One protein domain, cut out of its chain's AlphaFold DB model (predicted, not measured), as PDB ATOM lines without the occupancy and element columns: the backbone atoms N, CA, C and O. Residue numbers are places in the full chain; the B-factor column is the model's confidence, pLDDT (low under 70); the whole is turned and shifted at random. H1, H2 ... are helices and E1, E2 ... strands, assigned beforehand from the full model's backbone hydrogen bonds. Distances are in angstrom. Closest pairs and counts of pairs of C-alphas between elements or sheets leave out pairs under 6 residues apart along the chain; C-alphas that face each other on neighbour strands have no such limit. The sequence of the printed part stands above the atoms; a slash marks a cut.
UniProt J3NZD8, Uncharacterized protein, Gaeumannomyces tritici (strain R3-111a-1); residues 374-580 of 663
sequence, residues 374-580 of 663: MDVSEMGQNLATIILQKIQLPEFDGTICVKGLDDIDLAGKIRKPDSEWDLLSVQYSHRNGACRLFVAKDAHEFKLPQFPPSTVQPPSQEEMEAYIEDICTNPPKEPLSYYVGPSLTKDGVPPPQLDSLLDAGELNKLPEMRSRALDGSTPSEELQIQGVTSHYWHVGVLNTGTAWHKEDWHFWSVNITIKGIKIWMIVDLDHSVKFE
ATOM      1  N   MET A 374       5.288 -23.966  19.927       94.00
ATOM      2  CA  MET A 374       4.571 -25.234  19.990       94.00
ATOM      3  C   MET A 374       3.295 -25.170  19.146       94.00
ATOM      4  O   MET A 374       2.815 -24.083  18.826       94.00
ATOM      5  N   ASP A 375       2.758 -26.316  18.761       92.75
ATOM      6  CA  ASP A 375       1.445 -26.435  18.125       92.75
ATOM      7  C   ASP A 375       0.345 -26.727  19.163       92.75
ATOM      8  O   ASP A 375       0.617 -27.319  20.206       92.75
ATOM      9  N   VAL A 376      -0.908 -26.361  18.878       90.62
ATOM     10  CA  VAL A 376      -2.083 -26.719  19.698       90.62
ATOM     11  C   VAL A 376      -2.178 -28.234  19.942       90.62
ATOM     12  O   VAL A 376      -2.592 -28.654  21.021       90.62
ATOM     13  N   SER A 377      -1.731 -29.066  18.997       90.94
ATOM     14  CA  SER A 377      -1.663 -30.526  19.167       90.94
ATOM     15  C   SER A 377      -0.576 -31.020  20.141       90.94
ATOM     16  O   SER A 377      -0.641 -32.165  20.588       90.94
ATOM     17  N   GLU A 378       0.383 -30.171  20.530       91.94
ATOM     18  CA  GLU A 378       1.400 -30.445  21.564       91.94
ATOM     19  C   GLU A 378       0.945 -30.026  22.982       91.94
ATOM     20  O   GLU A 378       1.710 -30.155  23.941       91.94
ATOM     21  N   MET A 379      -0.276 -29.500  23.134       91.50
ATOM     22  CA  MET A 379      -0.814 -28.978  24.399       91.50
ATOM     23  C   MET A 379      -1.595 -30.048  25.200       91.50
ATOM     24  O   MET A 379      -1.433 -31.254  24.987       91.50
ATOM     25  N   GLY A 380      -2.406 -29.625  26.176       91.06
ATOM     26  CA  GLY A 380      -3.151 -30.521  27.066       91.06
ATOM     27  C   GLY A 380      -2.210 -31.375  27.912       91.06
ATOM     28  O   GLY A 380      -1.232 -30.863  28.444       91.06
ATOM     29  N   GLN A 381      -2.447 -32.685  27.992       90.00
ATOM     30  CA  GLN A 381      -1.648 -33.624  28.804       90.00
ATOM     31  C   GLN A 381      -0.133 -33.608  28.505       90.00
ATOM     32  O   GLN A 381       0.668 -34.012  29.346       90.00
ATOM     33  N   ASN A 382       0.281 -33.127  27.326       89.81
ATOM     34  CA  ASN A 382       1.692 -32.978  26.964       89.81
ATOM     35  C   ASN A 382       2.294 -31.622  27.385       89.81
ATOM     36  O   ASN A 382       3.518 -31.505  27.450       89.81
ATOM     37  N   LEU A 383       1.468 -30.614  27.698       90.56
ATOM     38  CA  LEU A 383       1.862 -29.215  27.900       90.56
ATOM     39  C   LEU A 383       3.017 -29.061  28.893       90.56
ATOM     40  O   LEU A 383       4.012 -28.424  28.564       90.56
ATOM     41  N   ALA A 384       2.910 -29.660  30.082       89.38
ATOM     42  CA  ALA A 384       3.940 -29.558  31.116       89.38
ATOM     43  C   ALA A 384       5.288 -30.135  30.640       89.38
ATOM     44  O   ALA A 384       6.331 -29.504  30.804       89.38
ATOM     45  N   THR A 385       5.263 -31.297  29.981       90.56
ATOM     46  CA  THR A 385       6.451 -31.956  29.413       90.56
ATOM     47  C   THR A 385       7.078 -31.133  28.290       90.56
ATOM     48  O   THR A 385       8.299 -31.004  28.237       90.56
ATOM     49  N   ILE A 386       6.264 -30.551  27.404       91.94
ATOM     50  CA  ILE A 386       6.766 -29.714  26.310       91.94
ATOM     51  C   ILE A 386       7.323 -28.397  26.859       91.94
ATOM     52  O   ILE A 386       8.428 -28.026  26.483       91.94
ATOM     53  N   ILE A 387       6.651 -27.733  27.806       91.75
ATOM     54  CA  ILE A 387       7.185 -26.545  28.493       91.75
ATOM     55  C   ILE A 387       8.553 -26.847  29.113       91.75
ATOM     56  O   ILE A 387       9.506 -26.125  28.831       91.75
ATOM     57  N   LEU A 388       8.685 -27.948  29.861       90.69
ATOM     58  CA  LEU A 388       9.957 -28.375  30.460       90.69
ATOM     59  C   LEU A 388      11.083 -28.591  29.432       90.69
ATOM     60  O   LEU A 388      12.250 -28.443  29.783       90.69
ATOM     61  N   GLN A 389      10.762 -28.894  28.171       93.06
ATOM     62  CA  GLN A 389      11.739 -28.942  27.076       93.06
ATOM     63  C   GLN A 389      12.036 -27.550  26.496       93.06
ATOM     64  O   GLN A 389      13.192 -27.248  26.211       93.06
ATOM     65  N   LYS A 390      11.020 -26.693  26.312       93.31
ATOM     66  CA  LYS A 390      11.191 -25.358  25.702       93.31
ATOM     67  C   LYS A 390      11.928 -24.378  26.625       93.31
ATOM     68  O   LYS A 390      12.669 -23.553  26.108       93.31
ATOM     69  N   ILE A 391      11.788 -24.477  27.952       90.12
ATOM     70  CA  ILE A 391      12.513 -23.601  28.900       90.12
ATOM     71  C   ILE A 391      14.028 -23.862  28.953       90.12
ATOM     72  O   ILE A 391      14.772 -23.019  29.436       90.12
ATOM     73  N   GLN A 392      14.485 -25.024  28.471       91.25
ATOM     74  CA  GLN A 392      15.908 -25.391  28.408       91.25
ATOM     75  C   GLN A 392      16.593 -24.874  27.126       91.25
ATOM     76  O   GLN A 392      17.770 -25.149  26.892       91.25
ATOM     77  N   LEU A 393      15.856 -24.159  26.269       91.31
ATOM     78  CA  LEU A 393      16.376 -23.555  25.048       91.31
ATOM     79  C   LEU A 393      17.037 -22.199  25.368       91.31
ATOM     80  O   LEU A 393      16.395 -21.371  26.013       91.31
ATOM     81  N   PRO A 394      18.272 -21.919  24.902       89.44
ATOM     82  CA  PRO A 394      18.941 -20.632  25.133       89.44
ATOM     83  C   PRO A 394      18.172 -19.403  24.621       89.44
ATOM     84  O   PRO A 394      18.408 -18.294  25.089       89.44
ATOM     85  N   GLU A 395      17.270 -19.590  23.656       89.06
ATOM     86  CA  GLU A 395      16.384 -18.562  23.103       89.06
ATOM     87  C   GLU A 395      15.054 -18.368  23.867       89.06
ATOM     88  O   GLU A 395      14.187 -17.625  23.399       89.06
ATOM     89  N   PHE A 396      14.847 -19.038  25.007       88.62
ATOM     90  CA  PHE A 396      13.638 -18.884  25.820       88.62
ATOM     91  C   PHE A 396      13.656 -17.595  26.657       88.62
ATOM     92  O   PHE A 396      14.543 -17.373  27.477       88.62
ATOM     93  N   ASP A 397      12.624 -16.768  26.482       83.75
ATOM     94  CA  ASP A 397      12.497 -15.427  27.070       83.75
ATOM     95  C   ASP A 397      11.280 -15.279  28.006       83.75
ATOM     96  O   ASP A 397      10.727 -14.191  28.165       83.75
ATOM     97  N   GLY A 398      10.807 -16.389  28.579       84.69
ATOM     98  CA  GLY A 398       9.543 -16.450  29.321       84.69
ATOM     99  C   GLY A 398       8.316 -16.741  28.446       84.69
ATOM    100  O   GLY A 398       7.262 -17.102  28.981       84.69
ATOM    101  N   THR A 399       8.424 -16.635  27.112       88.56
ATOM    102  CA  THR A 399       7.287 -16.798  26.186       88.56
ATOM    103  C   THR A 399       7.436 -17.975  25.216       88.56
ATOM    104  O   THR A 399       8.527 -18.311  24.758       88.56
ATOM    105  N   ILE A 400       6.306 -18.610  24.880       90.56
ATOM    106  CA  ILE A 400       6.203 -19.669  23.864       90.56
ATOM    107  C   ILE A 400       5.065 -19.322  22.894       90.56
ATOM    108  O   ILE A 400       3.940 -19.019  23.295       90.56
ATOM    109  N   CYS A 401       5.365 -19.373  21.599       90.50
ATOM    110  CA  CYS A 401       4.443 -19.081  20.501       90.50
ATOM    111  C   CYS A 401       3.581 -20.309  20.148       90.50
ATOM    112  O   CYS A 401       4.115 -21.351  19.765       90.50
ATOM    113  N   VAL A 402       2.255 -20.191  20.250       90.12
ATOM    114  CA  VAL A 402       1.280 -21.261  19.980       90.12
ATOM    115  C   VAL A 402       0.742 -21.160  18.552       90.12
ATOM    116  O   VAL A 402       0.038 -20.217  18.188       90.12
ATOM    117  N   LYS A 403       1.049 -22.175  17.745       90.12
ATOM    118  CA  LYS A 403       0.550 -22.379  16.378       90.12
ATOM    119  C   LYS A 403      -0.723 -23.225  16.392       90.12
ATOM    120  O   LYS A 403      -0.956 -23.972  17.334       90.12
ATOM    121  N   GLY A 404      -1.549 -23.105  15.354       85.50
ATOM    122  CA  GLY A 404      -2.799 -23.871  15.247       85.50
ATOM    123  C   GLY A 404      -3.925 -23.393  16.173       85.50
ATOM    124  O   GLY A 404      -4.972 -24.031  16.228       85.50
ATOM    125  N   LEU A 405      -3.747 -22.270  16.881       83.12
ATOM    126  CA  LEU A 405      -4.845 -21.595  17.569       83.12
ATOM    127  C   LEU A 405      -5.619 -20.750  16.540       83.12
ATOM    128  O   LEU A 405      -5.191 -19.663  16.144       83.12
ATOM    129  N   ASP A 406      -6.726 -21.311  16.056       74.44
ATOM    130  CA  ASP A 406      -7.652 -20.647  15.133       74.44
ATOM    131  C   ASP A 406      -8.318 -19.415  15.771       74.44
ATOM    132  O   ASP A 406      -8.323 -19.248  16.993       74.44
ATOM    133  N   ASP A 407      -8.951 -18.567  14.949       76.12
ATOM    134  CA  ASP A 407      -9.792 -17.477  15.453       76.12
ATOM    135  C   ASP A 407     -11.053 -18.032  16.135       76.12
ATOM    136  O   ASP A 407     -12.117 -18.216  15.534       76.12
ATOM    137  N   ILE A 408     -10.928 -18.309  17.429       76.88
ATOM    138  CA  ILE A 408     -12.042 -18.740  18.256       76.88
ATOM    139  C   ILE A 408     -12.971 -17.543  18.451       76.88
ATOM    140  O   ILE A 408     -12.723 -16.629  19.242       76.88
ATOM    141  N   ASP A 409     -14.110 -17.586  17.762       80.25
ATOM    142  CA  ASP A 409     -15.244 -16.746  18.122       80.25
ATOM    143  C   ASP A 409     -15.688 -17.090  19.553       80.25
ATOM    144  O   ASP A 409     -16.207 -18.179  19.806       80.25
ATOM    145  N   LEU A 410     -15.420 -16.188  20.496       81.75
ATOM    146  CA  LEU A 410     -15.840 -16.294  21.892       81.75
ATOM    147  C   LEU A 410     -17.262 -15.750  22.093       81.75
ATOM    148  O   LEU A 410     -17.898 -16.069  23.104       81.75
ATOM    149  N   ALA A 411     -17.788 -14.960  21.148       78.19
ATOM    150  CA  ALA A 411     -19.120 -14.387  21.254       78.19
ATOM    151  C   ALA A 411     -20.163 -15.512  21.269       78.19
ATOM    152  O   ALA A 411     -20.200 -16.398  20.423       78.19
ATOM    153  N   GLY A 412     -20.998 -15.531  22.307       77.38
ATOM    154  CA  GLY A 412     -22.017 -16.566  22.477       77.38
ATOM    155  C   GLY A 412     -21.512 -17.948  22.918       77.38
ATOM    156  O   GLY A 412     -22.350 -18.723  23.383       77.38
ATOM    157  N   LYS A 413     -20.206 -18.263  22.874       81.81
ATOM    158  CA  LYS A 413     -19.656 -19.501  23.477       81.81
ATOM    159  C   LYS A 413     -19.497 -19.399  24.993       81.81
ATOM    160  O   LYS A 413     -19.677 -20.395  25.688       81.81
ATOM    161  N   ILE A 414     -19.217 -18.198  25.498       86.69
ATOM    162  CA  ILE A 414     -19.091 -17.925  26.934       86.69
ATOM    163  C   ILE A 414     -20.413 -17.470  27.576       86.69
ATOM    164  O   ILE A 414     -21.263 -16.851  26.924       86.69
ATOM    165  N   ARG A 415     -20.593 -17.791  28.861       88.00
ATOM    166  CA  ARG A 415     -21.618 -17.238  29.763       88.00
ATOM    167  C   ARG A 415     -21.088 -15.991  30.488       88.00
ATOM    168  O   ARG A 415     -19.896 -15.694  30.454       88.00
ATOM    169  N   LYS A 416     -21.985 -15.252  31.151       88.62
ATOM    170  CA  LYS A 416     -21.572 -14.394  32.273       88.62
ATOM    171  C   LYS A 416     -21.156 -15.303  33.446       88.62
ATOM    172  O   LYS A 416     -21.729 -16.387  33.552       88.62
ATOM    173  N   PRO A 417     -20.216 -14.882  34.308       89.94
ATOM    174  CA  PRO A 417     -19.996 -15.529  35.595       89.94
ATOM    175  C   PRO A 417     -21.255 -15.448  36.460       89.94
ATOM    176  O   PRO A 417     -22.029 -14.490  36.359       89.94
ATOM    177  N   ASP A 418     -21.436 -16.438  37.327       85.19
ATOM    178  CA  ASP A 418     -22.526 -16.457  38.296       85.19
ATOM    179  C   ASP A 418     -22.358 -15.355  39.349       85.19
ATOM    180  O   ASP A 418     -21.248 -14.982  39.731       85.19
ATOM    181  N   SER A 419     -23.476 -14.823  39.849       79.88
ATOM    182  CA  SER A 419     -23.494 -13.673  40.767       79.88
ATOM    183  C   SER A 419     -22.994 -13.971  42.189       79.88
ATOM    184  O   SER A 419     -23.120 -13.119  43.064       79.88
ATOM    185  N   GLU A 420     -22.496 -15.183  42.434       79.88
ATOM    186  CA  GLU A 420     -21.859 -15.606  43.687       79.88
ATOM    187  C   GLU A 420     -20.325 -15.500  43.658       79.88
ATOM    188  O   GLU A 420     -19.689 -15.658  44.696       79.88
ATOM    189  N   TRP A 421     -19.722 -15.201  42.502       78.31
ATOM    190  CA  TRP A 421     -18.290 -14.920  42.413       78.31
ATOM    191  C   TRP A 421     -17.999 -13.494  42.892       78.31
ATOM    192  O   TRP A 421     -18.510 -12.534  42.326       78.31
ATOM    193  N   ASP A 422     -17.139 -13.345  43.903       67.88
ATOM    194  CA  ASP A 422     -16.766 -12.029  44.452       67.88
ATOM    195  C   ASP A 422     -15.872 -11.206  43.494       67.88
ATOM    196  O   ASP A 422     -15.840  -9.974  43.539       67.88
ATOM    197  N   LEU A 423     -15.130 -11.876  42.605       79.19
ATOM    198  CA  LEU A 423     -14.130 -11.271  41.718       79.19
ATOM    199  C   LEU A 423     -14.729 -10.885  40.355       79.19
ATOM    200  O   LEU A 423     -14.426 -11.513  39.343       79.19
ATOM    201  N   LEU A 424     -15.593  -9.861  40.336       87.44
ATOM    202  CA  LEU A 424     -16.247  -9.352  39.108       87.44
ATOM    203  C   LEU A 424     -15.761  -7.972  38.639       87.44
ATOM    204  O   LEU A 424     -16.082  -7.546  37.523       87.44
ATOM    205  N   SER A 425     -15.011  -7.242  39.468       93.00
ATOM    206  CA  SER A 425     -14.426  -5.962  39.062       93.00
ATOM    207  C   SER A 425     -13.196  -5.560  39.872       93.00
ATOM    208  O   SER A 425     -13.039  -5.925  41.038       93.00
ATOM    209  N   VAL A 426     -12.329  -4.770  39.241       94.56
ATOM    210  CA  VAL A 426     -11.142  -4.158  39.853       94.56
ATOM    211  C   VAL A 426     -11.219  -2.639  39.760       94.56
ATOM    212  O   VAL A 426     -11.843  -2.093  38.853       94.56
ATOM    213  N   GLN A 427     -10.587  -1.942  40.698       95.50
ATOM    214  CA  GLN A 427     -10.511  -0.485  40.724       95.50
ATOM    215  C   GLN A 427      -9.081  -0.038  41.041       95.50
ATOM    216  O   GLN A 427      -8.351  -0.701  41.780       95.50
ATOM    217  N   TYR A 428      -8.690   1.110  40.492       95.00
ATOM    218  CA  TYR A 428      -7.415   1.751  40.786       95.00
ATOM    219  C   TYR A 428      -7.560   2.835  41.859       95.00
ATOM    220  O   TYR A 428      -8.589   3.497  41.989       95.00
ATOM    221  N   SER A 429      -6.496   3.064  42.626       92.25
ATOM    222  CA  SER A 429      -6.356   4.262  43.454       92.25
ATOM    223  C   SER A 429      -4.909   4.724  43.493       92.25
ATOM    224  O   SER A 429      -3.993   3.922  43.656       92.25
ATOM    225  N   HIS A 430      -4.706   6.034  43.387       87.56
ATOM    226  CA  HIS A 430      -3.395   6.646  43.543       87.56
ATOM    227  C   HIS A 430      -3.223   7.128  44.992       87.56
ATOM    228  O   HIS A 430      -4.009   7.947  45.474       87.56
ATOM    229  N   ARG A 431      -2.231   6.595  45.719       82.88
ATOM    230  CA  ARG A 431      -1.953   6.938  47.129       82.88
ATOM    231  C   ARG A 431      -0.456   6.910  47.427       82.88
ATOM    232  O   ARG A 431       0.189   5.883  47.228       82.88
ATOM    233  N   ASN A 432       0.054   7.998  48.005       82.12
ATOM    234  CA  ASN A 432       1.458   8.185  48.404       82.12
ATOM    235  C   ASN A 432       2.449   8.057  47.225       82.12
ATOM    236  O   ASN A 432       3.527   7.495  47.382       82.12
ATOM    237  N   GLY A 433       2.065   8.537  46.035       79.81
ATOM    238  CA  GLY A 433       2.877   8.425  44.814       79.81
ATOM    239  C   GLY A 433       2.879   7.037  44.162       79.81
ATOM    240  O   GLY A 433       3.621   6.826  43.213       79.81
ATOM    241  N   ALA A 434       2.069   6.096  44.661       83.81
ATOM    242  CA  ALA A 434       1.907   4.769  44.077       83.81
ATOM    243  C   ALA A 434       0.499   4.589  43.500       83.81
ATOM    244  O   ALA A 434      -0.504   4.801  44.198       83.81
ATOM    245  N   CYS A 435       0.427   4.133  42.250       89.56
ATOM    246  CA  CYS A 435      -0.782   3.555  41.678       89.56
ATOM    247  C   CYS A 435      -1.018   2.160  42.286       89.56
ATOM    248  O   CYS A 435      -0.086   1.364  42.400       89.56
ATOM    249  N   ARG A 436      -2.245   1.868  42.731       91.31
ATOM    250  CA  ARG A 436      -2.613   0.596  43.374       91.31
ATOM    251  C   ARG A 436      -3.874   0.031  42.745       91.31
ATOM    252  O   ARG A 436      -4.884   0.732  42.690       91.31
ATOM    253  N   LEU A 437      -3.825  -1.239  42.365       93.00
ATOM    254  CA  LEU A 437      -4.956  -2.006  41.853       93.00
ATOM    255  C   LEU A 437      -5.531  -2.894  42.964       93.00
ATOM    256  O   LEU A 437      -4.774  -3.517  43.707       93.00
ATOM    257  N   PHE A 438      -6.854  -2.933  43.103       91.62
ATOM    258  CA  PHE A 438      -7.554  -3.735  44.108       91.62
ATOM    259  C   PHE A 438      -8.895  -4.253  43.572       91.62
ATOM    260  O   PHE A 438      -9.462  -3.682  42.642       91.62
ATOM    261  N   VAL A 439      -9.418  -5.327  44.171       91.12
ATOM    262  CA  VAL A 439     -10.785  -5.813  43.909       91.12
ATOM    263  C   VAL A 439     -11.778  -4.742  44.358       91.12
ATOM    264  O   VAL A 439     -11.699  -4.265  45.493       91.12
ATOM    265  N   ALA A 440     -12.690  -4.331  43.478       91.31
ATOM    266  CA  ALA A 440     -13.651  -3.280  43.796       91.31
ATOM    267  C   ALA A 440     -14.624  -3.745  44.895       91.31
ATOM    268  O   ALA A 440     -15.058  -4.893  44.912       91.31
ATOM    269  N   LYS A 441     -14.962  -2.849  45.832       86.12
ATOM    270  CA  LYS A 441     -15.819  -3.187  46.986       86.12
ATOM    271  C   LYS A 441     -17.284  -3.381  46.618       86.12
ATOM    272  O   LYS A 441     -17.969  -4.184  47.241       86.12
ATOM    273  N   ASP A 442     -17.749  -2.605  45.650       81.44
ATOM    274  CA  ASP A 442     -19.110  -2.653  45.146       81.44
ATOM    275  C   ASP A 442     -19.103  -3.510  43.877       81.44
ATOM    276  O   ASP A 442     -18.501  -3.137  42.869       81.44
ATOM    277  N   ALA A 443     -19.736  -4.683  43.935       66.38
ATOM    278  CA  ALA A 443     -19.808  -5.603  42.807       66.38
ATOM    279  C   ALA A 443     -20.693  -5.012  41.695       66.38
ATOM    280  O   ALA A 443     -21.921  -5.121  41.714       66.38
ATOM    281  N   HIS A 444     -20.061  -4.363  40.718       74.12
ATOM    282  CA  HIS A 444     -20.734  -3.916  39.503       74.12
ATOM    283  C   HIS A 444     -21.164  -5.117  38.650       74.12
ATOM    284  O   HIS A 444     -20.496  -6.150  38.631       74.12
ATOM    285  N   GLU A 445     -22.259  -4.969  37.896       84.94
ATOM    286  CA  GLU A 445     -22.681  -5.995  36.939       84.94
ATOM    287  C   GLU A 445     -21.537  -6.297  35.959       84.94
ATOM    288  O   GLU A 445     -21.065  -5.402  35.252       84.94
ATOM    289  N   PHE A 446     -21.100  -7.559  35.909       89.69
ATOM    290  CA  PHE A 446     -20.017  -7.968  35.027       89.69
ATOM    291  C   PHE A 446     -20.411  -7.799  33.553       89.69
ATOM    292  O   PHE A 446     -21.301  -8.481  33.025       89.69
ATOM    293  N   LYS A 447     -19.709  -6.890  32.874       89.69
ATOM    294  CA  LYS A 447     -19.811  -6.664  31.436       89.69
ATOM    295  C   LYS A 447     -18.746  -7.500  30.740       89.69
ATOM    296  O   LYS A 447     -17.555  -7.296  30.959       89.69
ATOM    297  N   LEU A 448     -19.187  -8.409  29.871       89.44
ATOM    298  CA  LEU A 448     -18.288  -9.098  28.948       89.44
ATOM    299  C   LEU A 448     -17.581  -8.059  28.057       89.44
ATOM    300  O   LEU A 448     -18.252  -7.150  27.555       89.44
ATOM    301  N   PRO A 449     -16.257  -8.166  27.856       90.00
ATOM    302  CA  PRO A 449     -15.525  -7.236  27.011       90.00
ATOM    303  C   PRO A 449     -15.923  -7.394  25.541       90.00
ATOM    304  O   PRO A 449     -16.301  -8.474  25.083       90.00
ATOM    305  N   GLN A 450     -15.785  -6.312  24.777       87.94
ATOM    306  CA  GLN A 450     -15.788  -6.398  23.321       87.94
ATOM    307  C   GLN A 450     -14.432  -6.962  22.889       87.94
ATOM    308  O   GLN A 450     -13.419  -6.268  22.954       87.94
ATOM    309  N   PHE A 451     -14.400  -8.239  22.506       83.00
ATOM    310  CA  PHE A 451     -13.173  -8.874  22.029       83.00
ATOM    311  C   PHE A 451     -12.727  -8.218  20.714       83.00
ATOM    312  O   PHE A 451     -13.545  -8.111  19.795       83.00
ATOM    313  N   PRO A 452     -11.456  -7.798  20.586       80.25
ATOM    314  CA  PRO A 452     -10.954  -7.252  19.334       80.25
ATOM    315  C   PRO A 452     -10.905  -8.333  18.237       80.25
ATOM    316  O   PRO A 452     -10.876  -9.531  18.551       80.25
ATOM    317  N   PRO A 453     -10.868  -7.942  16.948       77.06
ATOM    318  CA  PRO A 453     -10.601  -8.878  15.859       77.06
ATOM    319  C   PRO A 453      -9.219  -9.524  16.031       77.06
ATOM    320  O   PRO A 453      -8.277  -8.879  16.492       77.06
ATOM    321  N   SER A 454      -9.068 -10.783  15.626       67.94
ATOM    322  CA  SER A 454      -7.874 -11.606  15.907       67.94
ATOM    323  C   SER A 454      -6.650 -11.292  15.031       67.94
ATOM    324  O   SER A 454      -5.788 -12.138  14.815       67.94
ATOM    325  N   THR A 455      -6.579 -10.060  14.527       70.56
ATOM    326  CA  THR A 455      -5.493  -9.501  13.706       70.56
ATOM    327  C   THR A 455      -4.819  -8.300  14.380       70.56
ATOM    328  O   THR A 455      -4.140  -7.522  13.711       70.56
ATOM    329  N   VAL A 456      -5.033  -8.100  15.686       78.38
ATOM    330  CA  VAL A 456      -4.300  -7.096  16.471       78.38
ATOM    331  C   VAL A 456      -2.824  -7.486  16.513       78.38
ATOM    332  O   VAL A 456      -2.477  -8.561  17.001       78.38
ATOM    333  N   GLN A 457      -1.957  -6.613  16.002       83.81
ATOM    334  CA  GLN A 457      -0.515  -6.781  16.152       83.81
ATOM    335  C   GLN A 457      -0.125  -6.559  17.625       83.81
ATOM    336  O   GLN A 457      -0.687  -5.663  18.260       83.81
ATOM    337  N   PRO A 458       0.811  -7.349  18.185       84.75
ATOM    338  CA  PRO A 458       1.376  -7.056  19.495       84.75
ATOM    339  C   PRO A 458       2.019  -5.657  19.507       84.75
ATOM    340  O   PRO A 458       2.692  -5.317  18.530       84.75
ATOM    341  N   PRO A 459       1.834  -4.865  20.577       90.75
ATOM    342  CA  PRO A 459       2.472  -3.559  20.715       90.75
ATOM    343  C   PRO A 459       3.998  -3.687  20.813       90.75
ATOM    344  O   PRO A 459       4.522  -4.726  21.229       90.75
ATOM    345  N   SER A 460       4.711  -2.617  20.462       93.25
ATOM    346  CA  SER A 460       6.155  -2.516  20.699       93.25
ATOM    347  C   SER A 460       6.473  -2.454  22.201       93.25
ATOM    348  O   SER A 460       5.590  -2.238  23.037       93.25
ATOM    349  N   GLN A 461       7.744  -2.636  22.572       90.44
ATOM    350  CA  GLN A 461       8.153  -2.497  23.972       90.44
ATOM    351  C   GLN A 461       7.916  -1.067  24.475       90.44
ATOM    352  O   GLN A 461       7.362  -0.881  25.554       90.44
ATOM    353  N   GLU A 462       8.241  -0.069  23.658       95.38
ATOM    354  CA  GLU A 462       8.034   1.350  23.943       95.38
ATOM    355  C   GLU A 462       6.540   1.693  24.095       95.38
ATOM    356  O   GLU A 462       6.170   2.479  24.966       95.38
ATOM    357  N   GLU A 463       5.662   1.076  23.294       96.12
ATOM    358  CA  GLU A 463       4.206   1.214  23.433       96.12
ATOM    359  C   GLU A 463       3.679   0.569  24.728       96.12
ATOM    360  O   GLU A 463       2.797   1.132  25.380       96.12
ATOM    361  N   MET A 464       4.228  -0.583  25.137       94.81
ATOM    362  CA  MET A 464       3.882  -1.225  26.414       94.81
ATOM    363  C   MET A 464       4.375  -0.418  27.621       94.81
ATOM    364  O   MET A 464       3.625  -0.251  28.583       94.81
ATOM    365  N   GLU A 465       5.598   0.109  27.572       94.88
ATOM    366  CA  GLU A 465       6.175   0.952  28.625       94.88
ATOM    367  C   GLU A 465       5.394   2.267  28.776       94.88
ATOM    368  O   GLU A 465       4.989   2.610  29.887       94.88
ATOM    369  N   ALA A 466       5.077   2.947  27.668       96.19
ATOM    370  CA  ALA A 466       4.261   4.163  27.684       96.19
ATOM    371  C   ALA A 466       2.829   3.913  28.202       96.19
ATOM    372  O   ALA A 466       2.287   4.733  28.942       96.19
ATOM    373  N   TYR A 467       2.223   2.766  27.870       95.56
ATOM    374  CA  TYR A 467       0.929   2.356  28.427       95.56
ATOM    375  C   TYR A 467       1.002   2.088  29.941       95.56
ATOM    376  O   TYR A 467       0.083   2.460  30.674       95.56
ATOM    377  N   ILE A 468       2.091   1.482  30.433       93.69
ATOM    378  CA  ILE A 468       2.318   1.264  31.872       93.69
ATOM    379  C   ILE A 468       2.515   2.602  32.604       93.69
ATOM    380  O   ILE A 468       1.968   2.782  33.696       93.69
ATOM    381  N   GLU A 469       3.239   3.559  32.017       93.62
ATOM    382  CA  GLU A 469       3.395   4.901  32.591       93.62
ATOM    383  C   GLU A 469       2.057   5.663  32.628       93.62
ATOM    384  O   GLU A 469       1.700   6.227  33.671       93.62
ATOM    385  N   ASP A 470       1.268   5.626  31.547       94.94
ATOM    386  CA  ASP A 470      -0.040   6.289  31.497       94.94
ATOM    387  C   ASP A 470      -1.048   5.675  32.478       94.94
ATOM    388  O   ASP A 470      -1.651   6.409  33.259       94.94
ATOM    389  N   ILE A 471      -1.191   4.345  32.553       93.56
ATOM    390  CA  ILE A 471      -2.130   3.719  33.506       93.56
ATOM    391  C   ILE A 471      -1.707   3.922  34.975       93.56
ATOM    392  O   ILE A 471      -2.553   3.906  35.874       93.56
ATOM    393  N   CYS A 472      -0.420   4.163  35.245       91.19
ATOM    394  CA  CYS A 472       0.054   4.548  36.577       91.19
ATOM    395  C   CYS A 472      -0.200   6.031  36.897       91.19
ATOM    396  O   CYS A 472      -0.494   6.358  38.050       91.19
ATOM    397  N   THR A 473      -0.119   6.908  35.895       92.12
ATOM    398  CA  THR A 473      -0.249   8.372  36.034       92.12
ATOM    399  C   THR A 473      -1.707   8.837  35.994       92.12
ATOM    400  O   THR A 473      -2.128   9.665  36.806       92.12
ATOM    401  N   ASN A 474      -2.497   8.264  35.085       93.88
ATOM    402  CA  ASN A 474      -3.883   8.601  34.765       93.88
ATOM    403  C   ASN A 474      -4.849   7.405  34.977       93.88
ATOM    404  O   ASN A 474      -5.676   7.126  34.105       93.88
ATOM    405  N   PRO A 475      -4.797   6.685  36.120       94.31
ATOM    406  CA  PRO A 475      -5.558   5.454  36.309       94.31
ATOM    407  C   PRO A 475      -7.083   5.634  36.156       94.31
ATOM    408  O   PRO A 475      -7.638   6.653  36.596       94.31
ATOM    409  N   PRO A 476      -7.796   4.620  35.623       94.44
ATOM    410  CA  PRO A 476      -9.255   4.599  35.561       94.44
ATOM    411  C   PRO A 476      -9.913   4.839  36.925       94.44
ATOM    412  O   PRO A 476      -9.606   4.181  37.919       94.44
ATOM    413  N   LYS A 477     -10.841   5.801  36.964       92.88
ATOM    414  CA  LYS A 477     -11.509   6.257  38.198       92.88
ATOM    415  C   LYS A 477     -12.688   5.361  38.594       92.88
ATOM    416  O   LYS A 477     -12.970   5.190  39.780       92.88
ATOM    417  N   GLU A 478     -13.374   4.807  37.600       93.38
ATOM    418  CA  GLU A 478     -14.492   3.879  37.775       93.38
ATOM    419  C   GLU A 478     -13.986   2.430  37.882       93.38
ATOM    420  O   GLU A 478     -12.980   2.095  37.250       93.38
ATOM    421  N   PRO A 479     -14.663   1.555  38.648       94.69
ATOM    422  CA  PRO A 479     -14.396   0.121  38.620       94.69
ATOM    423  C   PRO A 479     -14.610  -0.490  37.230       94.69
ATOM    424  O   PRO A 479     -15.574  -0.182  36.528       94.69
ATOM    425  N   LEU A 480     -13.721  -1.403  36.859       94.81
ATOM    426  CA  LEU A 480     -13.684  -2.070  35.564       94.81
ATOM    427  C   LEU A 480     -14.100  -3.533  35.716       94.81
ATOM    428  O   LEU A 480     -13.616  -4.217  36.617       94.81
ATOM    429  N   SER A 481     -14.963  -4.034  34.826       94.62
ATOM    430  CA  SER A 481     -15.362  -5.450  34.826       94.62
ATOM    431  C   SER A 481     -14.158  -6.351  34.541       94.62
ATOM    432  O   SER A 481     -13.557  -6.271  33.468       94.62
ATOM    433  N   TYR A 482     -13.823  -7.199  35.511       94.44
ATOM    434  CA  TYR A 482     -12.687  -8.116  35.479       94.44
ATOM    435  C   TYR A 482     -13.048  -9.383  36.244       94.44
ATOM    436  O   TYR A 482     -13.435  -9.301  37.406       94.44
ATOM    437  N   TYR A 483     -12.921 -10.529  35.585       93.19
ATOM    438  CA  TYR A 483     -13.203 -11.844  36.136       93.19
ATOM    439  C   TYR A 483     -11.925 -12.666  36.248       93.19
ATOM    440  O   TYR A 483     -11.144 -12.725  35.294       93.19
ATOM    441  N   VAL A 484     -11.766 -13.330  37.395       91.94
ATOM    442  CA  VAL A 484     -10.816 -14.426  37.612       91.94
ATOM    443  C   VAL A 484     -11.549 -15.536  38.356       91.94
ATOM    444  O   VAL A 484     -12.029 -15.324  39.468       91.94
ATOM    445  N   GLY A 485     -11.643 -16.708  37.737       91.12
ATOM    446  CA  GLY A 485     -12.339 -17.871  38.282       91.12
ATOM    447  C   GLY A 485     -12.484 -18.984  37.239       91.12
ATOM    448  O   GLY A 485     -11.827 -18.911  36.200       91.12
ATOM    449  N   PRO A 486     -13.304 -20.016  37.499       89.12
ATOM    450  CA  PRO A 486     -13.493 -21.177  36.623       89.12
ATOM    451  C   PRO A 486     -13.943 -20.872  35.185       89.12
ATOM    452  O   PRO A 486     -14.223 -19.738  34.800       89.12
ATOM    453  N   SER A 487     -14.039 -21.925  34.371       87.88
ATOM    454  CA  SER A 487     -14.429 -21.813  32.963       87.88
ATOM    455  C   SER A 487     -15.779 -21.112  32.759       87.88
ATOM    456  O   SER A 487     -16.837 -21.577  33.194       87.88
ATOM    457  N   LEU A 488     -15.745 -20.012  31.998       88.31
ATOM    458  CA  LEU A 488     -16.935 -19.292  31.533       88.31
ATOM    459  C   LEU A 488     -17.594 -19.958  30.319       88.31
ATOM    460  O   LEU A 488     -18.420 -19.332  29.657       88.31
ATOM    461  N   THR A 489     -17.247 -21.196  29.980       84.50
ATOM    462  CA  THR A 489     -17.889 -21.917  28.875       84.50
ATOM    463  C   THR A 489     -19.304 -22.366  29.257       84.50
ATOM    464  O   THR A 489     -19.676 -22.397  30.430       84.50
ATOM    465  N   LYS A 490     -20.153 -22.615  28.254       71.19
ATOM    466  CA  LYS A 490     -21.554 -23.006  28.465       71.19
ATOM    467  C   LYS A 490     -21.704 -24.518  28.576       71.19
ATOM    468  O   LYS A 490     -21.307 -25.241  27.666       71.19
ATOM    469  N   ASP A 491     -22.371 -24.967  29.633       66.81
ATOM    470  CA  ASP A 491     -22.643 -26.385  29.873       66.81
ATOM    471  C   ASP A 491     -23.402 -27.014  28.686       66.81
ATOM    472  O   ASP A 491     -24.297 -26.404  28.096       66.81
ATOM    473  N   GLY A 492     -23.035 -28.240  28.305       56.06
ATOM    474  CA  GLY A 492     -23.647 -28.961  27.181       56.06
ATOM    475  C   GLY A 492     -23.183 -28.523  25.783       56.06
ATOM    476  O   GLY A 492     -23.387 -29.270  24.826       56.06
ATOM    477  N   VAL A 493     -22.489 -27.388  25.646       54.22
ATOM    478  CA  VAL A 493     -21.545 -27.210  24.533       54.22
ATOM    479  C   VAL A 493     -20.340 -28.101  24.861       54.22
ATOM    480  O   VAL A 493     -19.856 -28.028  25.991       54.22
ATOM    481  N   PRO A 494     -19.839 -28.961  23.949       51.28
ATOM    482  CA  PRO A 494     -18.582 -29.664  24.201       51.28
ATOM    483  C   PRO A 494     -17.513 -28.599  24.478       51.28
ATOM    484  O   PRO A 494     -17.422 -27.654  23.682       51.28
ATOM    485  N   PRO A 495     -16.774 -28.679  25.603       50.34
ATOM    486  CA  PRO A 495     -15.950 -27.570  26.060       50.34
ATOM    487  C   PRO A 495     -15.001 -27.158  24.931       50.34
ATOM    488  O   PRO A 495     -14.360 -28.030  24.333       50.34
ATOM    489  N   PRO A 496     -14.950 -25.862  24.562       51.47
ATOM    490  CA  PRO A 496     -14.042 -25.411  23.523       51.47
ATOM    491  C   PRO A 496     -12.628 -25.832  23.914       51.47
ATOM    492  O   PRO A 496     -12.260 -25.743  25.085       51.47
ATOM    493  N   GLN A 497     -11.856 -26.284  22.921       67.31
ATOM    494  CA  GLN A 497     -10.583 -26.998  23.107       67.31
ATOM    495  C   GLN A 497      -9.648 -26.320  24.121       67.31
ATOM    496  O   GLN A 497      -8.949 -27.021  24.843       67.31
ATOM    497  N   LEU A 498      -9.719 -24.985  24.214       78.00
ATOM    498  CA  LEU A 498      -9.275 -24.111  25.311       78.00
ATOM    499  C   LEU A 498      -9.071 -24.787  26.676       78.00
ATOM    500  O   LEU A 498      -7.940 -24.837  27.151       78.00
ATOM    501  N   ASP A 499     -10.127 -25.319  27.301       83.75
ATOM    502  CA  ASP A 499     -10.034 -25.864  28.669       83.75
ATOM    503  C   ASP A 499      -9.224 -27.169  28.743       83.75
ATOM    504  O   ASP A 499      -8.770 -27.545  29.820       83.75
ATOM    505  N   SER A 500      -9.013 -27.821  27.595       85.94
ATOM    506  CA  SER A 500      -8.130 -28.977  27.400       85.94
ATOM    507  C   SER A 500      -6.777 -28.631  26.754       85.94
ATOM    508  O   SER A 500      -5.993 -29.539  26.492       85.94
ATOM    509  N   LEU A 501      -6.484 -27.349  26.483       87.88
ATOM    510  CA  LEU A 501      -5.135 -26.906  26.095       87.88
ATOM    511  C   LEU A 501      -4.221 -26.789  27.315       87.88
ATOM    512  O   LEU A 501      -3.015 -26.986  27.192       87.88
ATOM    513  N   LEU A 502      -4.789 -26.461  28.474       89.50
ATOM    514  CA  LEU A 502      -4.094 -26.479  29.755       89.50
ATOM    515  C   LEU A 502      -4.216 -27.862  30.409       89.50
ATOM    516  O   LEU A 502      -5.183 -28.590  30.187       89.50
ATOM    517  N   ASP A 503      -3.214 -28.211  31.209       87.94
ATOM    518  CA  ASP A 503      -3.176 -29.403  32.052       87.94
ATOM    519  C   ASP A 503      -2.237 -29.108  33.232       87.94
ATOM    520  O   ASP A 503      -1.161 -28.535  33.038       87.94
ATOM    521  N   ALA A 504      -2.626 -29.477  34.455       86.56
ATOM    522  CA  ALA A 504      -1.830 -29.223  35.658       86.56
ATOM    523  C   ALA A 504      -0.680 -30.242  35.861       86.56
ATOM    524  O   ALA A 504      -0.017 -30.254  36.904       86.56
ATOM    525  N   GLY A 505      -0.445 -31.128  34.888       87.44
ATOM    526  CA  GLY A 505       0.577 -32.165  34.914       87.44
ATOM    527  C   GLY A 505       0.379 -33.115  36.091       87.44
ATOM    528  O   GLY A 505      -0.720 -33.593  36.368       87.44
ATOM    529  N   GLU A 506       1.446 -33.354  36.851       86.56
ATOM    530  CA  GLU A 506       1.399 -34.199  38.050       86.56
ATOM    531  C   GLU A 506       0.399 -33.703  39.117       86.56
ATOM    532  O   GLU A 506      -0.109 -34.515  39.893       86.56
ATOM    533  N   LEU A 507       0.038 -32.410  39.137       86.69
ATOM    534  CA  LEU A 507      -0.968 -31.886  40.072       86.69
ATOM    535  C   LEU A 507      -2.382 -32.417  39.776       86.69
ATOM    536  O   LEU A 507      -3.192 -32.496  40.699       86.69
ATOM    537  N   ASN A 508      -2.669 -32.891  38.556       86.12
ATOM    538  CA  ASN A 508      -3.936 -33.563  38.231       86.12
ATOM    539  C   ASN A 508      -4.140 -34.887  38.994       86.12
ATOM    540  O   ASN A 508      -5.254 -35.404  39.042       86.12
ATOM    541  N   LYS A 509      -3.102 -35.424  39.653       87.50
ATOM    542  CA  LYS A 509      -3.208 -36.597  40.540       87.50
ATOM    543  C   LYS A 509      -3.689 -36.232  41.951       87.50
ATOM    544  O   LYS A 509      -4.112 -37.111  42.701       87.50
ATOM    545  N   LEU A 510      -3.675 -34.948  42.324       84.19
ATOM    546  CA  LEU A 510      -4.058 -34.501  43.666       84.19
ATOM    547  C   LEU A 510      -5.508 -34.815  44.065       84.19
ATOM    548  O   LEU A 510      -5.683 -35.227  45.214       84.19
ATOM    549  N   PRO A 511      -6.535 -34.687  43.202       86.31
ATOM    550  CA  PRO A 511      -7.895 -35.086  43.559       86.31
ATOM    551  C   PRO A 511      -7.978 -36.577  43.913       86.31
ATOM    552  O   PRO A 511      -8.579 -36.938  44.922       86.31
ATOM    553  N   GLU A 512      -7.286 -37.445  43.166       83.75
ATOM    554  CA  GLU A 512      -7.230 -38.882  43.464       83.75
ATOM    555  C   GLU A 512      -6.481 -39.162  44.780       83.75
ATOM    556  O   GLU A 512      -6.954 -39.919  45.628       83.75
ATOM    557  N   MET A 513      -5.338 -38.505  44.998       83.50
ATOM    558  CA  MET A 513      -4.561 -38.627  46.238       83.50
ATOM    559  C   MET A 513      -5.354 -38.154  47.465       83.50
ATOM    560  O   MET A 513      -5.259 -38.772  48.525       83.50
ATOM    561  N   ARG A 514      -6.177 -37.104  47.322       81.75
ATOM    562  CA  ARG A 514      -7.116 -36.648  48.358       81.75
ATOM    563  C   ARG A 514      -8.257 -37.650  48.557       81.75
ATOM    564  O   ARG A 514      -8.555 -37.962  49.703       81.75
ATOM    565  N   SER A 515      -8.823 -38.220  47.488       83.12
ATOM    566  CA  SER A 515      -9.880 -39.249  47.560       83.12
ATOM    567  C   SER A 515      -9.434 -40.462  48.381       83.12
ATOM    568  O   SER A 515     -10.094 -40.843  49.346       83.12
ATOM    569  N   ARG A 516      -8.241 -40.996  48.078       82.25
ATOM    570  CA  ARG A 516      -7.623 -42.116  48.810       82.25
ATOM    571  C   ARG A 516      -7.350 -41.800  50.293       82.25
ATOM    572  O   ARG A 516      -7.252 -42.725  51.093       82.25
ATOM    573  N   ALA A 517      -7.209 -40.523  50.658       80.75
ATOM    574  CA  ALA A 517      -7.009 -40.066  52.037       80.75
ATOM    575  C   ALA A 517      -8.320 -39.717  52.777       80.75
ATOM    576  O   ALA A 517      -8.304 -39.576  53.999       80.75
ATOM    577  N   LEU A 518      -9.435 -39.582  52.052       80.12
ATOM    578  CA  LEU A 518     -10.767 -39.193  52.532       80.12
ATOM    579  C   LEU A 518     -11.776 -40.340  52.343       80.12
ATOM    580  O   LEU A 518     -12.862 -40.133  51.812       80.12
ATOM    581  N   ASP A 519     -11.344 -41.556  52.697       75.44
ATOM    582  CA  ASP A 519     -12.068 -42.847  52.666       75.44
ATOM    583  C   ASP A 519     -12.821 -43.239  51.371       75.44
ATOM    584  O   ASP A 519     -13.424 -44.310  51.305       75.44
ATOM    585  N   GLY A 520     -12.709 -42.441  50.308       68.88
ATOM    586  CA  GLY A 520     -13.395 -42.634  49.030       68.88
ATOM    587  C   GLY A 520     -14.847 -42.141  48.993       68.88
ATOM    588  O   GLY A 520     -15.474 -42.254  47.942       68.88
ATOM    589  N   SER A 521     -15.396 -41.586  50.082       73.38
ATOM    590  CA  SER A 521     -16.786 -41.090  50.115       73.38
ATOM    591  C   SER A 521     -16.992 -39.705  49.487       73.38
ATOM    592  O   SER A 521     -18.112 -39.367  49.107       73.38
ATOM    593  N   THR A 522     -15.933 -38.897  49.373       69.31
ATOM    594  CA  THR A 522     -16.020 -37.508  48.884       69.31
ATOM    595  C   THR A 522     -16.117 -37.446  47.345       69.31
ATOM    596  O   THR A 522     -15.293 -38.077  46.674       69.31
ATOM    597  N   PRO A 523     -17.059 -36.677  46.755       63.00
ATOM    598  CA  PRO A 523     -17.167 -36.492  45.304       63.00
ATOM    599  C   PRO A 523     -15.889 -35.936  44.658       63.00
ATOM    600  O   PRO A 523     -15.267 -35.016  45.180       63.00
ATOM    601  N   SER A 524     -15.532 -36.440  43.471       68.25
ATOM    602  CA  SER A 524     -14.281 -36.090  42.764       68.25
ATOM    603  C   SER A 524     -14.095 -34.582  42.509       68.25
ATOM    604  O   SER A 524     -12.973 -34.078  42.516       68.25
ATOM    605  N   GLU A 525     -15.190 -33.846  42.317       70.12
ATOM    606  CA  GLU A 525     -15.176 -32.403  42.044       70.12
ATOM    607  C   GLU A 525     -14.815 -31.574  43.290       70.12
ATOM    608  O   GLU A 525     -14.019 -30.643  43.193       70.12
ATOM    609  N   GLU A 526     -15.283 -31.969  44.483       72.88
ATOM    610  CA  GLU A 526     -14.921 -31.331  45.766       72.88
ATOM    611  C   GLU A 526     -13.435 -31.532  46.125       72.88
ATOM    612  O   GLU A 526     -12.866 -30.822  46.960       72.88
ATOM    613  N   LEU A 527     -12.786 -32.505  45.481       79.81
ATOM    614  CA  LEU A 527     -11.377 -32.831  45.672       79.81
ATOM    615  C   LEU A 527     -10.444 -32.023  44.761       79.81
ATOM    616  O   LEU A 527      -9.240 -31.976  45.042       79.81
ATOM    617  N   GLN A 528     -10.968 -31.346  43.735       83.50
ATOM    618  CA  GLN A 528     -10.197 -30.381  42.953       83.50
ATOM    619  C   GLN A 528      -9.811 -29.163  43.803       83.50
ATOM    620  O   GLN A 528     -10.518 -28.756  44.727       83.50
ATOM    621  N   ILE A 529      -8.660 -28.571  43.492       86.81
ATOM    622  CA  ILE A 529      -8.232 -27.291  44.054       86.81
ATOM    623  C   ILE A 529      -8.438 -26.246  42.957       86.81
ATOM    624  O   ILE A 529      -7.792 -26.299  41.906       86.81
ATOM    625  N   GLN A 530      -9.382 -25.335  43.191       86.31
ATOM    626  CA  GLN A 530      -9.774 -24.306  42.229       86.31
ATOM    627  C   GLN A 530      -8.582 -23.392  41.905       86.31
ATOM    628  O   GLN A 530      -7.929 -22.883  42.813       86.31
ATOM    629  N   GLY A 531      -8.254 -23.267  40.616       85.81
ATOM    630  CA  GLY A 531      -7.093 -22.516  40.118       85.81
ATOM    631  C   GLY A 531      -5.741 -23.248  40.175       85.81
ATOM    632  O   GLY A 531      -4.763 -22.719  39.661       85.81
ATOM    633  N   VAL A 532      -5.663 -24.453  40.764       89.56
ATOM    634  CA  VAL A 532      -4.404 -25.230  40.906       89.56
ATOM    635  C   VAL A 532      -4.467 -26.586  40.198       89.56
ATOM    636  O   VAL A 532      -3.516 -26.987  39.537       89.56
ATOM    637  N   THR A 533      -5.588 -27.305  40.318       88.56
ATOM    638  CA  THR A 533      -5.859 -28.572  39.596       88.56
ATOM    639  C   THR A 533      -7.033 -28.412  38.624       88.56
ATOM    640  O   THR A 533      -7.774 -29.356  38.362       88.56
ATOM    641  N   SER A 534      -7.299 -27.171  38.224       87.75
ATOM    642  CA  SER A 534      -8.425 -26.737  37.396       87.75
ATOM    643  C   SER A 534      -8.129 -25.326  36.886       87.75
ATOM    644  O   SER A 534      -7.452 -24.548  37.560       87.75
ATOM    645  N   HIS A 535      -8.581 -25.006  35.676       87.25
ATOM    646  CA  HIS A 535      -8.122 -23.819  34.956       87.25
ATOM    647  C   HIS A 535      -8.955 -22.577  35.287       87.25
ATOM    648  O   HIS A 535     -10.187 -22.628  35.297       87.25
ATOM    649  N   TYR A 536      -8.277 -21.449  35.514       90.94
ATOM    650  CA  TYR A 536      -8.914 -20.149  35.696       90.94
ATOM    651  C   TYR A 536      -8.873 -19.300  34.423       90.94
ATOM    652  O   TYR A 536      -7.835 -19.129  33.780       90.94
ATOM    653  N   TRP A 537     -10.024 -18.728  34.087       91.75
ATOM    654  CA  TRP A 537     -10.207 -17.767  33.012       91.75
ATOM    655  C   TRP A 537     -10.004 -16.349  33.548       91.75
ATOM    656  O   TRP A 537     -10.661 -15.940  34.502       91.75
ATOM    657  N   HIS A 538      -9.136 -15.579  32.890       93.19
ATOM    658  CA  HIS A 538      -8.988 -14.143  33.126       93.19
ATOM    659  C   HIS A 538      -9.705 -13.389  32.004       93.19
ATOM    660  O   HIS A 538      -9.261 -13.434  30.857       93.19
ATOM    661  N   VAL A 539     -10.810 -12.705  32.311       93.31
ATOM    662  CA  VAL A 539     -11.620 -11.990  31.307       93.31
ATOM    663  C   VAL A 539     -11.894 -10.568  31.775       93.31
ATOM    664  O   VAL A 539     -12.511 -10.364  32.815       93.31
ATOM    665  N   GLY A 540     -11.457  -9.577  31.000       93.00
ATOM    666  CA  GLY A 540     -11.522  -8.174  31.395       93.00
ATOM    667  C   GLY A 540     -11.634  -7.203  30.233       93.00
ATOM    668  O   GLY A 540     -11.329  -7.537  29.089       93.00
ATOM    669  N   VAL A 541     -12.073  -5.985  30.548       93.06
ATOM    670  CA  VAL A 541     -12.013  -4.837  29.632       93.06
ATOM    671  C   VAL A 541     -10.600  -4.234  29.577       93.06
ATOM    672  O   VAL A 541      -9.724  -4.598  30.365       93.06
ATOM    673  N   LEU A 542     -10.374  -3.297  28.652       92.44
ATOM    674  CA  LEU A 542      -9.152  -2.488  28.599       92.44
ATOM    675  C   LEU A 542      -8.849  -1.853  29.972       92.44
ATOM    676  O   LEU A 542      -9.770  -1.509  30.715       92.44
ATOM    677  N   ASN A 543      -7.565  -1.701  30.296       94.19
ATOM    678  CA  ASN A 543      -7.063  -1.208  31.581       94.19
ATOM    679  C   ASN A 543      -7.410  -2.088  32.802       94.19
ATOM    680  O   ASN A 543      -7.344  -1.603  33.922       94.19
ATOM    681  N   THR A 544      -7.762  -3.369  32.632       94.75
ATOM    682  CA  THR A 544      -7.847  -4.333  33.752       94.75
ATOM    683  C   THR A 544      -6.543  -5.113  33.949       94.75
ATOM    684  O   THR A 544      -5.692  -5.152  33.062       94.75
ATOM    685  N   GLY A 545      -6.381  -5.761  35.107       93.31
ATOM    686  CA  GLY A 545      -5.220  -6.603  35.397       93.31
ATOM    687  C   GLY A 545      -5.255  -7.232  36.791       93.31
ATOM    688  O   GLY A 545      -6.210  -7.054  37.546       93.31
ATOM    689  N   THR A 546      -4.178  -7.937  37.135       91.81
ATOM    690  CA  THR A 546      -3.912  -8.456  38.487       91.81
ATOM    691  C   THR A 546      -2.862  -7.572  39.164       91.81
ATOM    692  O   THR A 546      -1.944  -7.091  38.503       91.81
ATOM    693  N   ALA A 547      -2.975  -7.351  40.475       90.38
ATOM    694  CA  ALA A 547      -1.922  -6.690  41.252       90.38
ATOM    695  C   ALA A 547      -0.670  -7.583  41.393       90.38
ATOM    696  O   ALA A 547      -0.709  -8.770  41.068       90.38
ATOM    697  N   TRP A 548       0.432  -7.032  41.912       90.38
ATOM    698  CA  TRP A 548       1.630  -7.809  42.252       90.38
ATOM    699  C   TRP A 548       1.299  -8.955  43.219       90.38
ATOM    700  O   TRP A 548       0.676  -8.737  44.258       90.38
ATOM    701  N   HIS A 549       1.716 -10.167  42.863       90.75
ATOM    702  CA  HIS A 549       1.517 -11.397  43.628       90.75
ATOM    703  C   HIS A 549       2.631 -12.398  43.293       90.75
ATOM    704  O   HIS A 549       3.350 -12.233  42.307       90.75
ATOM    705  N   LYS A 550       2.740 -13.447  44.107       91.31
ATOM    706  CA  LYS A 550       3.482 -14.673  43.802       91.31
ATOM    707  C   LYS A 550       2.536 -15.855  43.958       91.31
ATOM    708  O   LYS A 550       1.629 -15.802  44.788       91.31
ATOM    709  N   GLU A 551       2.736 -16.880  43.146       90.75
ATOM    710  CA  GLU A 551       1.836 -18.029  43.072       90.75
ATOM    711  C   GLU A 551       1.897 -18.887  44.342       90.75
ATOM    712  O   GLU A 551       2.957 -19.039  44.968       90.75
ATOM    713  N   ASP A 552       0.755 -19.472  44.708       86.94
ATOM    714  CA  ASP A 552       0.635 -20.337  45.881       86.94
ATOM    715  C   ASP A 552       1.678 -21.465  45.847       86.94
ATOM    716  O   ASP A 552       1.951 -22.067  44.809       86.94
ATOM    717  N   TRP A 553       2.288 -21.757  47.002       85.12
ATOM    718  CA  TRP A 553       3.316 -22.804  47.163       85.12
ATOM    719  C   TRP A 553       4.534 -22.707  46.220       85.12
ATOM    720  O   TRP A 553       5.290 -23.681  46.075       85.12
ATOM    721  N   HIS A 554       4.754 -21.534  45.614       85.06
ATOM    722  CA  HIS A 554       5.719 -21.331  44.533       85.06
ATOM    723  C   HIS A 554       5.509 -22.353  43.397       85.06
ATOM    724  O   HIS A 554       6.461 -22.965  42.907       85.06
ATOM    725  N   PHE A 555       4.248 -22.617  43.041       87.38
ATOM    726  CA  PHE A 555       3.916 -23.361  41.829       87.38
ATOM    727  C   PHE A 555       4.269 -22.548  40.577       87.38
ATOM    728  O   PHE A 555       4.386 -21.323  40.614       87.38
ATOM    729  N   TRP A 556       4.461 -23.248  39.462       86.81
ATOM    730  CA  TRP A 556       4.642 -22.611  38.162       86.81
ATOM    731  C   TRP A 556       3.278 -22.237  37.595       86.81
ATOM    732  O   TRP A 556       2.344 -23.036  37.648       86.81
ATOM    733  N   SER A 557       3.192 -21.048  37.009       89.81
ATOM    734  CA  SER A 557       1.978 -20.545  36.372       89.81
ATOM    735  C   SER A 557       2.169 -20.475  34.866       89.81
ATOM    736  O   SER A 557       3.205 -20.014  34.377       89.81
ATOM    737  N   VAL A 558       1.170 -20.982  34.146       90.56
ATOM    738  CA  VAL A 558       1.155 -21.105  32.688       90.56
ATOM    739  C   VAL A 558      -0.122 -20.454  32.186       90.56
ATOM    740  O   VAL A 558      -1.223 -20.875  32.539       90.56
ATOM    741  N   ASN A 559       0.008 -19.413  31.367       92.44
ATOM    742  CA  ASN A 559      -1.140 -18.616  30.943       92.44
ATOM    743  C   ASN A 559      -1.179 -18.459  29.422       92.44
ATOM    744  O   ASN A 559      -0.249 -17.912  28.832       92.44
ATOM    745  N   ILE A 560      -2.267 -18.926  28.798       90.31
ATOM    746  CA  ILE A 560      -2.533 -18.765  27.364       90.31
ATOM    747  C   ILE A 560      -3.343 -17.483  27.157       90.31
ATOM    748  O   ILE A 560      -4.457 -17.360  27.668       90.31
ATOM    749  N   THR A 561      -2.834 -16.553  26.350       89.62
ATOM    750  CA  THR A 561      -3.646 -15.429  25.860       89.62
ATOM    751  C   THR A 561      -4.439 -15.882  24.635       89.62
ATOM    752  O   THR A 561      -3.876 -16.053  23.557       89.62
ATOM    753  N   ILE A 562      -5.745 -16.109  24.818       86.31
ATOM    754  CA  ILE A 562      -6.648 -16.646  23.782       86.31
ATOM    755  C   ILE A 562      -7.097 -15.558  22.794       86.31
ATOM    756  O   ILE A 562      -7.232 -15.824  21.603       86.31
ATOM    757  N   LYS A 563      -7.370 -14.338  23.281       87.19
ATOM    758  CA  LYS A 563      -7.820 -13.204  22.460       87.19
ATOM    759  C   LYS A 563      -7.519 -11.876  23.156       87.19
ATOM    760  O   LYS A 563      -7.684 -11.770  24.370       87.19
ATOM    761  N   GLY A 564      -7.121 -10.862  22.386       89.00
ATOM    762  CA  GLY A 564      -6.649  -9.574  22.913       89.00
ATOM    763  C   GLY A 564      -5.166  -9.583  23.303       89.00
ATOM    764  O   GLY A 564      -4.433 -10.507  22.960       89.00
ATOM    765  N   ILE A 565      -4.725  -8.535  24.004       89.50
ATOM    766  CA  ILE A 565      -3.346  -8.360  24.486       89.50
ATOM    767  C   ILE A 565      -3.342  -8.462  26.014       89.50
ATOM    768  O   ILE A 565      -4.193  -7.865  26.673       89.50
ATOM    769  N   LYS A 566      -2.353  -9.165  26.579       91.94
ATOM    770  CA  LYS A 566      -2.051  -9.166  28.016       91.94
ATOM    771  C   LYS A 566      -0.572  -8.839  28.215       91.94
ATOM    772  O   LYS A 566       0.288  -9.640  27.864       91.94
ATOM    773  N   ILE A 567      -0.295  -7.662  28.773       92.56
ATOM    774  CA  ILE A 567       1.061  -7.243  29.143       92.56
ATOM    775  C   ILE A 567       1.407  -7.890  30.487       92.56
ATOM    776  O   ILE A 567       0.585  -7.894  31.406       92.56
ATOM    777  N   TRP A 568       2.615  -8.438  30.596       92.12
ATOM    778  CA  TRP A 568       3.148  -9.010  31.829       92.12
ATOM    779  C   TRP A 568       4.322  -8.176  32.328       92.12
ATOM    780  O   TRP A 568       5.190  -7.793  31.550       92.12
ATOM    781  N   MET A 569       4.357  -7.940  33.635       90.50
ATOM    782  CA  MET A 569       5.526  -7.419  34.337       90.50
ATOM    783  C   MET A 569       6.011  -8.531  35.266       90.50
ATOM    784  O   MET A 569       5.226  -9.046  36.063       90.50
ATOM    785  N   ILE A 570       7.272  -8.930  35.128       89.38
ATOM    786  CA  ILE A 570       7.873 -10.048  35.861       89.38
ATOM    787  C   ILE A 570       9.022  -9.491  36.704       89.38
ATOM    788  O   ILE A 570       9.766  -8.625  36.249       89.38
ATOM    789  N   VAL A 571       9.146  -9.973  37.940       89.94
ATOM    790  CA  VAL A 571      10.285  -9.708  38.827       89.94
ATOM    791  C   VAL A 571      11.057 -11.015  38.959       89.94
ATOM    792  O   VAL A 571      10.447 -12.045  39.251       89.94
ATOM    793  N   ASP A 572      12.374 -10.990  38.741       86.62
ATOM    794  CA  ASP A 572      13.211 -12.188  38.878       86.62
ATOM    795  C   ASP A 572      13.127 -12.767  40.292       86.62
ATOM    796  O   ASP A 572      12.972 -12.034  41.275       86.62
ATOM    797  N   LEU A 573      13.296 -14.084  40.417       83.88
ATOM    798  CA  LEU A 573      13.201 -14.759  41.711       83.88
ATOM    799  C   LEU A 573      14.239 -14.222  42.715       83.88
ATOM    800  O   LEU A 573      13.879 -13.931  43.855       83.88
ATOM    801  N   ASP A 574      15.468 -13.964  42.264       88.44
ATOM    802  CA  ASP A 574      16.546 -13.347  43.058       88.44
ATOM    803  C   ASP A 574      16.218 -11.912  43.509       88.44
ATOM    804  O   ASP A 574      16.700 -11.432  44.538       88.44
ATOM    805  N   HIS A 575      15.360 -11.217  42.759       90.50
ATOM    806  CA  HIS A 575      14.892  -9.871  43.068       90.50
ATOM    807  C   HIS A 575      13.608  -9.853  43.914       90.50
ATOM    808  O   HIS A 575      13.278  -8.802  44.464       90.50
ATOM    809  N   SER A 576      12.916 -10.986  44.090       88.19
ATOM    810  CA  SER A 576      11.635 -11.060  44.814       88.19
ATOM    811  C   SER A 576      11.729 -10.600  46.273       88.19
ATOM    812  O   SER A 576      10.932  -9.768  46.702       88.19
ATOM    813  N   VAL A 577      12.750 -11.048  47.016       87.00
ATOM    814  CA  VAL A 577      12.993 -10.619  48.408       87.00
ATOM    815  C   VAL A 577      13.248  -9.115  48.464       87.00
ATOM    816  O   VAL A 577      12.598  -8.407  49.220       87.00
ATOM    817  N   LYS A 578      14.114  -8.595  47.586       89.38
ATOM    818  CA  LYS A 578      14.404  -7.156  47.492       89.38
ATOM    819  C   LYS A 578      13.165  -6.334  47.115       89.38
ATOM    820  O   LYS A 578      13.049  -5.192  47.550       89.38
ATOM    821  N   PHE A 579      12.260  -6.878  46.305       87.44
ATOM    822  CA  PHE A 579      11.001  -6.236  45.924       87.44
ATOM    823  C   PHE A 579      10.002  -6.196  47.094       87.44
ATOM    824  O   PHE A 579       9.373  -5.165  47.309       87.44
ATOM    825  N   GLU A 580       9.910  -7.272  47.882       86.44
ATOM    826  CA  GLU A 580       9.082  -7.341  49.099       86.44
ATOM    827  C   GLU A 580       9.646  -6.480  50.248       86.44
ATOM    828  O   GLU A 580       8.880  -5.801  50.931       86.44
TER     829      GLU A 580
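What this domain is: This is residues 374 to 580 of the 663 residues of an uncharacterized protein of Gaeumannomyces tritici (strain R3-111a-1) (UniProt J3NZD8). What shape is it? With little regular structure, loops make most of a rounded body holding a curled antiparallel sheet, E3 E2 E4 E5. H2 sits by its E2-E3 hairpin. What makes it up? Of 207 printed residues, 82 are in H1 E1 E2 E3 H2 E4 H3 H4 E5 E6 H5, mixed in class. It is compact, with radius of gyration of the C-alphas 18.7 A and spans of 53, 46 and 40 A.

How they stand to each other: What pairs? In the hairpin of E2, residues 425 to 431, and E3, residues 434 to 439, N 427 and O 438 are 2.8 A apart. And the helices? H2, residues 461 to 473, only grazes the sheet, with residues 471 to 473.

Where its parts are: Where is H1? H1, residues 380 to 390, begins at (-3.151, -30.521, 27.066). Where is H5? H5, residues 573 to 580, ends at (9.082, -7.341, 49.099).

The domain as a whole: Which links are long? Six are long, among them E3 to H2. Where is pLDDT under 70? It is under 70 in 14 residues, among them 491 to 497.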